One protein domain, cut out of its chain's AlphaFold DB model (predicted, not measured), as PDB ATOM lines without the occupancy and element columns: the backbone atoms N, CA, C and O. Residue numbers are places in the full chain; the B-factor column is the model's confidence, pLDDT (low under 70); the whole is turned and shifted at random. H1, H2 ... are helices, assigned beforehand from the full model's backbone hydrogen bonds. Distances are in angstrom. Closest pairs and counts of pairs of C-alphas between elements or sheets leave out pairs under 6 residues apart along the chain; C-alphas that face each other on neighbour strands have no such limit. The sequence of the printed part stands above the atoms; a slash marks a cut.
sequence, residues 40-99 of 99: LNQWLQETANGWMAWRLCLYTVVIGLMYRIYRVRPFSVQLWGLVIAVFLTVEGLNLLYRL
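Overview. This is residues 40 to 99 of the 99 residues of an uncharacterized protein of Avibacterium paragallinarum (UniProt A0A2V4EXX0). Two long helices, H2 and H3, run side by side and nearly parallel in line but in opposite senses, joined at one end of the rod by the stretch of residues 73 to 76; they keep a little space between them. The short helix H1 comes before H2 at the other end, turned away from the line of H2. The printed part has 60 residues with three named helices, H1, H2 and H3 in that order along the chain, and no named strand, and its class is all helix. The whole is loose, with a radius of gyration of the C-alphas of 14.5 A, and it is a rod that spans 45 by 18 by 12 A.

Along the chain. The printed part begins with H1, residues 40 to 46, with C-alpha 40 at (-90.297, 76.417, 2.564). After Thr 47 comes H2, residues 48 to 72, the longest helix with 25 residues; it measures 36.5 A from its first to its last C-alpha, and C-alpha 72 is at (-120.571, 103.912, 17.865). Residues 73 to 76 lead to H3, residues 77 to 96, which measures 28.2 A from first to last C-alpha and ends with C-alpha 96 at (-105.934, 77.671, -5.274). Residues 97 to 99 follow, and Leu 99 is the chain's last residue.

Arrangement. H1 and H2 meet only through their link. H1 and H3 are apart, with no C-alpha of the one within 8 A of the other. H2 and H3 are close but not clearly touching, with 1 pair of C-alphas within 8 A. That closest pair is the C-alphas of Tyr 59 and Phe 87, 7.6 A apart. The lines of H2 and H3 stand at a shallow tilt of 3 degrees, and the two helices run opposite ways, 12.4 A from centre to centre. In H1 and H3 every O i to N i+4 pair is within hydrogen-bond range, and in H2 20 of 21 such pairs are.

Size, cuts and confidence. The C-alphas of Gln 42 and Val 72 are the two farthest apart, at 45.1 A, while those of Leu 40 and Leu 99, the first and last printed residues, are 16.8 A apart. Residues 68 to 73, of which 68 to 72 belong to H2, stand free. The links from H1 to H2 and from H2 to H3 are both tight, with 1 and 4 residues. The printed part has no cut. Its mean pLDDT is 83.5, and the residues under 70 are 40, 98 and 99.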
ATOM      1  N   LEU A  40     -89.253  75.441   2.239       69.94
ATOM      2  CA  LEU A  40     -90.297  76.417   2.564       69.94
ATOM      3  C   LEU A  40     -91.648  76.024   1.973       69.94
ATOM      4  O   LEU A  40     -92.670  76.236   2.611       69.94
ATOM      5  N   ASN A  41     -91.651  75.416   0.787       70.88
ATOM      6  CA  ASN A  41     -92.880  74.977   0.145       70.88
ATOM      7  C   ASN A  41     -93.539  73.834   0.933       70.88
ATOM      8  O   ASN A  41     -94.726  73.887   1.242       70.88
ATOM      9  N   GLN A  42     -92.744  72.844   1.343       78.06
ATOM     10  CA  GLN A  42     -93.210  71.726   2.162       78.06
ATOM     11  C   GLN A  42     -93.649  72.184   3.560       78.06
ATOM     12  O   GLN A  42     -94.713  71.800   4.031       78.06
ATOM     13  N   TRP A  43     -92.891  73.073   4.200       78.38
ATOM     14  CA  TRP A  43     -93.254  73.619   5.507       78.38
ATOM     15  C   TRP A  43     -94.517  74.485   5.459       78.38
ATOM     16  O   TRP A  43     -95.358  74.410   6.357       78.38
ATOM     17  N   LEU A  44     -94.693  75.285   4.402       74.88
ATOM     18  CA  LEU A  44     -95.920  76.052   4.184       74.88
ATOM     19  C   LEU A  44     -97.122  75.134   3.963       74.88
ATOM     20  O   LEU A  44     -98.207  75.467   4.433       74.88
ATOM     21  N   GLN A  45     -96.934  73.987   3.301       77.50
ATOM     22  CA  GLN A  45     -97.964  72.957   3.139       77.50
ATOM     23  C   GLN A  45     -98.297  72.254   4.464       77.50
ATOM     24  O   GLN A  45     -99.470  72.121   4.813       77.50
ATOM     25  N   GLU A  46     -97.294  71.871   5.254       82.69
ATOM     26  CA  GLU A  46     -97.488  71.212   6.556       82.69
ATOM     27  C   GLU A  46     -98.165  72.144   7.572       82.69
ATOM     28  O   GLU A  46     -99.093  71.753   8.286       82.69
ATOM     29  N   THR A  47     -97.762  73.415   7.604       81.25
ATOM     30  CA  THR A  47     -98.340  74.427   8.504       81.25
ATOM     31  C   THR A  47     -99.595  75.089   7.940       81.25
ATOM     32  O   THR A  47    -100.212  75.920   8.614       81.25
ATOM     33  N   ALA A  48    -100.022  74.720   6.729       79.50
ATOM     34  CA  ALA A  48    -101.081  75.405   6.002       79.50
ATOM     35  C   ALA A  48    -102.387  75.454   6.809       79.50
ATOM     36  O   ALA A  48    -103.039  76.500   6.896       79.50
ATOM     37  N   ASN A  49    -102.775  74.345   7.437       81.62
ATOM     38  CA  ASN A  49    -103.988  74.289   8.257       81.62
ATOM     39  C   ASN A  49    -103.878  75.159   9.516       81.62
ATOM     40  O   ASN A  49    -104.843  75.838   9.868       81.62
ATOM     41  N   GLY A  50    -102.695  75.233  10.134       83.31
ATOM     42  CA  GLY A  50    -102.430  76.149  11.247       83.31
ATOM     43  C   GLY A  50    -102.562  77.615  10.828       83.31
ATOM     44  O   GLY A  50    -103.258  78.393  11.479       83.31
ATOM     45  N   TRP A  51    -101.991  77.980   9.677       81.94
ATOM     46  CA  TRP A  51    -102.126  79.323   9.106       81.94
ATOM     47  C   TRP A  51    -103.560  79.670   8.698       81.94
ATOM     48  O   TRP A  51    -103.943  80.838   8.755       81.94
ATOM     49  N   MET A  52    -104.355  78.684   8.283       83.69
ATOM     50  CA  MET A  52    -105.779  78.866   7.988       83.69
ATOM     51  C   MET A  52    -106.573  79.122   9.275       83.69
ATOM     52  O   MET A  52    -107.323  80.094   9.344       83.69
ATOM     53  N   ALA A  53    -106.359  78.318  10.320       85.50
ATOM     54  CA  ALA A  53    -107.003  78.514  11.619       85.50
ATOM     55  C   ALA A  53    -106.648  79.881  12.232       85.50
ATOM     56  O   ALA A  53    -107.522  80.598  12.724       85.50
ATOM     57  N   TRP A  54    -105.378  80.285  12.130       84.56
ATOM     58  CA  TRP A  54    -104.922  81.600  12.574       84.56
ATOM     59  C   TRP A  54    -105.607  82.744  11.815       84.56
ATOM     60  O   TRP A  54    -106.077  83.704  12.428       84.56
ATOM     61  N   ARG A  55    -105.732  82.631  10.487       84.75
ATOM     62  CA  ARG A  55    -106.439  83.627   9.669       84.75
ATOM     63  C   ARG A  55    -107.915  83.733  10.021       84.75
ATOM     64  O   ARG A  55    -108.399  84.848  10.192       84.75
ATOM     65  N   LEU A  56    -108.602  82.611  10.235       87.69
ATOM     66  CA  LEU A  56    -109.987  82.612  10.718       87.69
ATOM     67  C   LEU A  56    -110.112  83.335  12.066       87.69
ATOM     68  O   LEU A  56    -111.005  84.168  12.241       87.69
ATOM     69  N   CYS A  57    -109.185  83.095  12.997       88.00
ATOM     70  CA  CYS A  57    -109.145  83.819  14.269       88.00
ATOM     71  C   CYS A  57    -109.007  85.336  14.045       88.00
ATOM     72  O   CYS A  57    -109.791  86.116  14.591       88.00
ATOM     73  N   LEU A  58    -108.075  85.766  13.188       86.69
ATOM     74  CA  LEU A  58    -107.888  87.181  12.851       86.69
ATOM     75  C   LEU A  58    -109.126  87.798  12.189       86.69
ATOM     76  O   LEU A  58    -109.517  88.907  12.549       86.69
ATOM     77  N   TYR A  59    -109.785  87.089  11.271       88.19
ATOM     78  CA  TYR A  59    -111.029  87.554  10.651       88.19
ATOM     79  C   TYR A  59    -112.129  87.759  11.688       88.19
ATOM     80  O   TYR A  59    -112.823  88.776  11.658       88.19
ATOM     81  N   THR A  60    -112.230  86.857  12.663       88.31
ATOM     82  CA  THR A  60    -113.185  86.976  13.772       88.31
ATOM     83  C   THR A  60    -112.891  88.214  14.625       88.31
ATOM     84  O   THR A  60    -113.807  88.964  14.969       88.31
ATOM     85  N   VAL A  61    -111.612  88.488  14.909       89.69
ATOM     86  CA  VAL A  61    -111.180  89.702  15.624       89.69
ATOM     87  C   VAL A  61    -111.530  90.965  14.836       89.69
ATOM     88  O   VAL A  61    -112.092  91.902  15.405       89.69
ATOM     89  N   VAL A  62    -111.256  90.994  13.529       88.06
ATOM     90  CA  VAL A  62    -111.580  92.137  12.659       88.06
ATOM     91  C   VAL A  62    -113.087  92.382  12.625       88.06
ATOM     92  O   VAL A  62    -113.516  93.516  12.833       88.06
ATOM     93  N   ILE A  63    -113.899  91.338  12.445       89.06
ATOM     94  CA  ILE A  63    -115.365  91.441  12.469       89.06
ATOM     95  C   ILE A  63    -115.847  91.944  13.836       89.06
ATOM     96  O   ILE A  63    -116.696  92.833  13.896       89.06
ATOM     97  N   GLY A  64    -115.277  91.445  14.936       88.44
ATOM     98  CA  GLY A  64    -115.599  91.897  16.291       88.44
ATOM     99  C   GLY A  64    -115.272  93.377  16.524       88.44
ATOM    100  O   GLY A  64    -116.081  94.111  17.103       88.44
ATOM    101  N   LEU A  65    -114.124  93.846  16.026       87.38
ATOM    102  CA  LEU A  65    -113.742  95.260  16.058       87.38
ATOM    103  C   LEU A  65    -114.676  96.110  15.196       87.38
ATOM    104  O   LEU A  65    -115.170  97.138  15.661       87.38
ATOM    105  N   MET A  66    -114.976  95.664  13.975       86.62
ATOM    106  CA  MET A  66    -115.928  96.339  13.094       86.62
ATOM    107  C   MET A  66    -117.310  96.434  13.732       86.62
ATOM    108  O   MET A  66    -117.925  97.494  13.679       86.62
ATOM    109  N   TYR A  67    -117.777  95.380  14.401       87.38
ATOM    110  CA  TYR A  67    -119.052  95.384  15.111       87.38
ATOM    111  C   TYR A  67    -119.049  96.352  16.303       87.38
ATOM    112  O   TYR A  67    -120.008  97.103  16.498       87.38
ATOM    113  N   ARG A  68    -117.961  96.399  17.086       87.50
ATOM    114  CA  ARG A  68    -117.822  97.393  18.165       87.50
ATOM    115  C   ARG A  68    -117.842  98.822  17.630       87.50
ATOM    116  O   ARG A  68    -118.531  99.659  18.206       87.50
ATOM    117  N   ILE A  69    -117.126  99.099  16.542       85.75
ATOM    118  CA  ILE A  69    -117.112 100.436  15.938       85.75
ATOM    119  C   ILE A  69    -118.481 100.762  15.337       85.75
ATOM    120  O   ILE A  69    -118.955 101.877  15.521       85.75
ATOM    121  N   TYR A  70    -119.151  99.789  14.711       86.75
ATOM    122  CA  TYR A  70    -120.492  99.949  14.147       86.75
ATOM    123  C   TYR A  70    -121.505 100.449  15.183       86.75
ATOM    124  O   TYR A  70    -122.318 101.315  14.864       86.75
ATOM    125  N   ARG A  71    -121.418  99.975  16.439       83.69
ATOM    126  CA  ARG A  71    -122.276 100.469  17.532       83.69
ATOM    127  C   ARG A  71    -122.089 101.956  17.840       83.69
ATOM    128  O   ARG A  71    -123.022 102.586  18.318       83.69
ATOM    129  N   VAL A  72    -120.895 102.498  17.610       87.56
ATOM    130  CA  VAL A  72    -120.571 103.912  17.865       87.56
ATOM    131  C   VAL A  72    -120.806 104.759  16.615       87.56
ATOM    132  O   VAL A  72    -121.259 105.898  16.700       87.56
ATOM    133  N   ARG A  73    -120.495 104.213  15.438       81.38
ATOM    134  CA  ARG A  73    -120.662 104.866  14.145       81.38
ATOM    135  C   ARG A  73    -121.010 103.820  13.083       81.38
ATOM    136  O   ARG A  73    -120.142 103.014  12.738       81.38
ATOM    137  N   PRO A  74    -122.227 103.843  12.518       82.81
ATOM    138  CA  PRO A  74    -122.635 102.843  11.547       82.81
ATOM    139  C   PRO A  74    -121.776 102.931  10.281       82.81
ATOM    140  O   PRO A  74    -121.516 104.008   9.742       82.81
ATOM    141  N   PHE A  75    -121.338 101.769   9.808       80.88
ATOM    142  CA  PHE A  75    -120.664 101.603   8.525       80.88
ATOM    143  C   PHE A  75    -121.685 101.375   7.413       80.88
ATOM    144  O   PHE A  75    -122.762 100.827   7.652       80.88
ATOM    145  N   SER A  76    -121.330 101.748   6.180       84.75
ATOM    146  CA  SER A  76    -122.133 101.386   5.016       84.75
ATOM    147  C   SER A  76    -122.071  99.875   4.776       84.75
ATOM    148  O   SER A  76    -121.038  99.235   4.982       84.75
ATOM    149  N   VAL A  77    -123.174  99.301   4.292       83.19
ATOM    150  CA  VAL A  77    -123.258  97.876   3.918       83.19
ATOM    151  C   VAL A  77    -122.200  97.515   2.864       83.19
ATOM    152  O   VAL A  77    -121.643  96.424   2.881       83.19
ATOM    153  N   GLN A  78    -121.845  98.473   2.003       85.19
ATOM    154  CA  GLN A  78    -120.769  98.345   1.016       85.19
ATOM    155  C   GLN A  78    -119.411  98.050   1.666       85.19
ATOM    156  O   GLN A  78    -118.640  97.252   1.141       85.19
ATOM    157  N   LEU A  79    -119.115  98.664   2.817       84.44
ATOM    158  CA  LEU A  79    -117.847  98.465   3.518       84.44
ATOM    159  C   LEU A  79    -117.774  97.071   4.156       84.44
ATOM    160  O   LEU A  79    -116.731  96.427   4.100       84.44
ATOM    161  N   TRP A  80    -118.897  96.575   4.684       84.62
ATOM    162  CA  TRP A  80    -119.022  95.184   5.129       84.62
ATOM    163  C   TRP A  80    -118.817  94.199   3.976       84.62
ATOM    164  O   TRP A  80    -118.026  93.266   4.104       84.62
ATOM    165  N   GLY A  81    -119.465  94.449   2.834       86.19
ATOM    166  CA  GLY A  81    -119.306  93.632   1.631       86.19
ATOM    167  C   GLY A  81    -117.862  93.591   1.129       86.19
ATOM    168  O   GLY A  81    -117.362  92.516   0.813       86.19
ATOM    169  N   LEU A  82    -117.160  94.730   1.126       89.38
ATOM    170  CA  LEU A  82    -115.751  94.801   0.728       89.38
ATOM    171  C   LEU A  82    -114.841  93.979   1.644       89.38
ATOM    172  O   LEU A  82    -113.979  93.260   1.149       89.38
ATOM    173  N   VAL A  83    -115.033  94.050   2.964       87.50
ATOM    174  CA  VAL A  83    -114.216  93.270   3.908       87.50
ATOM    175  C   VAL A  83    -114.440  91.770   3.716       87.50
ATOM    176  O   VAL A  83    -113.473  91.013   3.638       87.50
ATOM    177  N   ILE A  84    -115.696  91.344   3.558       88.75
ATOM    178  CA  ILE A  84    -116.029  89.939   3.289       88.75
ATOM    179  C   ILE A  84    -115.436  89.488   1.945       88.75
ATOM    180  O   ILE A  84    -114.840  88.416   1.870       88.75
ATOM    181  N   ALA A  85    -115.534  90.312   0.898       87.69
ATOM    182  CA  ALA A  85    -114.968  90.011  -0.417       87.69
ATOM    183  C   ALA A  85    -113.441  89.845  -0.371       87.69
ATOM    184  O   ALA A  85    -112.900  88.940  -1.008       87.69
ATOM    185  N   VAL A  86    -112.745  90.675   0.415       89.44
ATOM    186  CA  VAL A  86    -111.300  90.539   0.643       89.44
ATOM    187  C   VAL A  86    -110.985  89.216   1.340       89.44
ATOM    188  O   VAL A  86    -110.095  88.507   0.880       89.44
ATOM    189  N   PHE A  87    -111.721  88.843   2.393       89.38
ATOM    190  CA  PHE A  87    -111.510  87.557   3.074       89.38
ATOM    191  C   PHE A  87    -111.715  86.373   2.129       89.38
ATOM    192  O   PHE A  87    -110.867  85.486   2.066       89.38
ATOM    193  N   LEU A  88    -112.788  86.394   1.335       87.19
ATOM    194  CA  LEU A  88    -113.069  85.346   0.354       87.19
ATOM    195  C   LEU A  88    -112.007  85.272  -0.745       87.19
ATOM    196  O   LEU A  88    -111.637  84.180  -1.155       87.19
ATOM    197  N   THR A  89    -111.493  86.412  -1.204       87.69
ATOM    198  CA  THR A  89    -110.449  86.446  -2.236       87.69
ATOM    199  C   THR A  89    -109.128  85.907  -1.695       87.69
ATOM    200  O   THR A  89    -108.478  85.102  -2.356       87.69
ATOM    201  N   VAL A  90    -108.738  86.307  -0.481       86.06
ATOM    202  CA  VAL A  90    -107.512  85.819   0.168       86.06
ATOM    203  C   VAL A  90    -107.590  84.314   0.415       86.06
ATOM    204  O   VAL A  90    -106.646  83.596   0.085       86.06
ATOM    205  N   GLU A  91    -108.711  83.815   0.938       84.81
ATOM    206  CA  GLU A  91    -108.871  82.376   1.150       84.81
ATOM    207  C   GLU A  91    -109.032  81.600  -0.156       84.81
ATOM    208  O   GLU A  91    -108.456  80.524  -0.286       84.81
ATOM    209  N   GLY A  92    -109.712  82.160  -1.157       83.94
ATOM    210  CA  GLY A  92    -109.823  81.568  -2.489       83.94
ATOM    211  C   GLY A  92    -108.463  81.399  -3.164       83.94
ATOM    212  O   GLY A  92    -108.144  80.313  -3.638       83.94
ATOM    213  N   LEU A  93    -107.616  82.433  -3.136       83.25
ATOM    214  CA  LEU A  93    -106.243  82.355  -3.647       83.25
ATOM    215  C   LEU A  93    -105.399  81.341  -2.871       83.25
ATOM    216  O   LEU A  93    -104.620  80.599  -3.459       83.25
ATOM    217  N   ASN A  94    -105.563  81.284  -1.552       82.50
ATOM    218  CA  ASN A  94    -104.834  80.343  -0.711       82.50
ATOM    219  C   ASN A  94    -105.299  78.888  -0.892       82.50
ATOM    220  O   ASN A  94    -104.487  77.979  -0.748       82.50
ATOM    221  N   LEU A  95    -106.574  78.653  -1.213       79.75
ATOM    222  CA  LEU A  95    -107.074  77.337  -1.614       79.75
ATOM    223  C   LEU A  95    -106.547  76.948  -2.997       79.75
ATOM    224  O   LEU A  95    -106.091  75.824  -3.164       79.75
ATOM    225  N   LEU A  96    -106.533  77.883  -3.951       78.06
ATOM    226  CA  LEU A  96    -105.934  77.671  -5.274       78.06
ATOM    227  C   LEU A  96    -104.437  77.357  -5.194       78.06
ATOM    228  O   LEU A  96    -103.952  76.564  -5.980       78.06
ATOM    229  N   TYR A  97    -103.715  77.941  -4.237       72.06
ATOM    230  CA  TYR A  97    -102.296  77.646  -4.012       72.06
ATOM    231  C   TYR A  97    -102.042  76.247  -3.415       72.06
ATOM    232  O   TYR A  97    -100.909  75.774  -3.407       72.06
ATOM    233  N   ARG A  98    -103.079  75.598  -2.869       69.44
ATOM    234  CA  ARG A  98    -103.002  74.240  -2.302       69.44
ATOM    235  C   ARG A  98    -103.471  73.147  -3.263       69.44
ATOM    236  O   ARG A  98    -103.227  71.982  -2.961       69.44
ATOM    237  N   LEU A  99    -104.184  73.517  -4.328       64.88
ATOM    238  CA  LEU A  99    -104.575  72.638  -5.437       64.88
ATOM    239  C   LEU A  99    -103.379  72.403  -6.364       64.88
ATOM    240  O   LEU A  99    -103.265  71.259  -6.852       64.88
TER     241      LEU A  99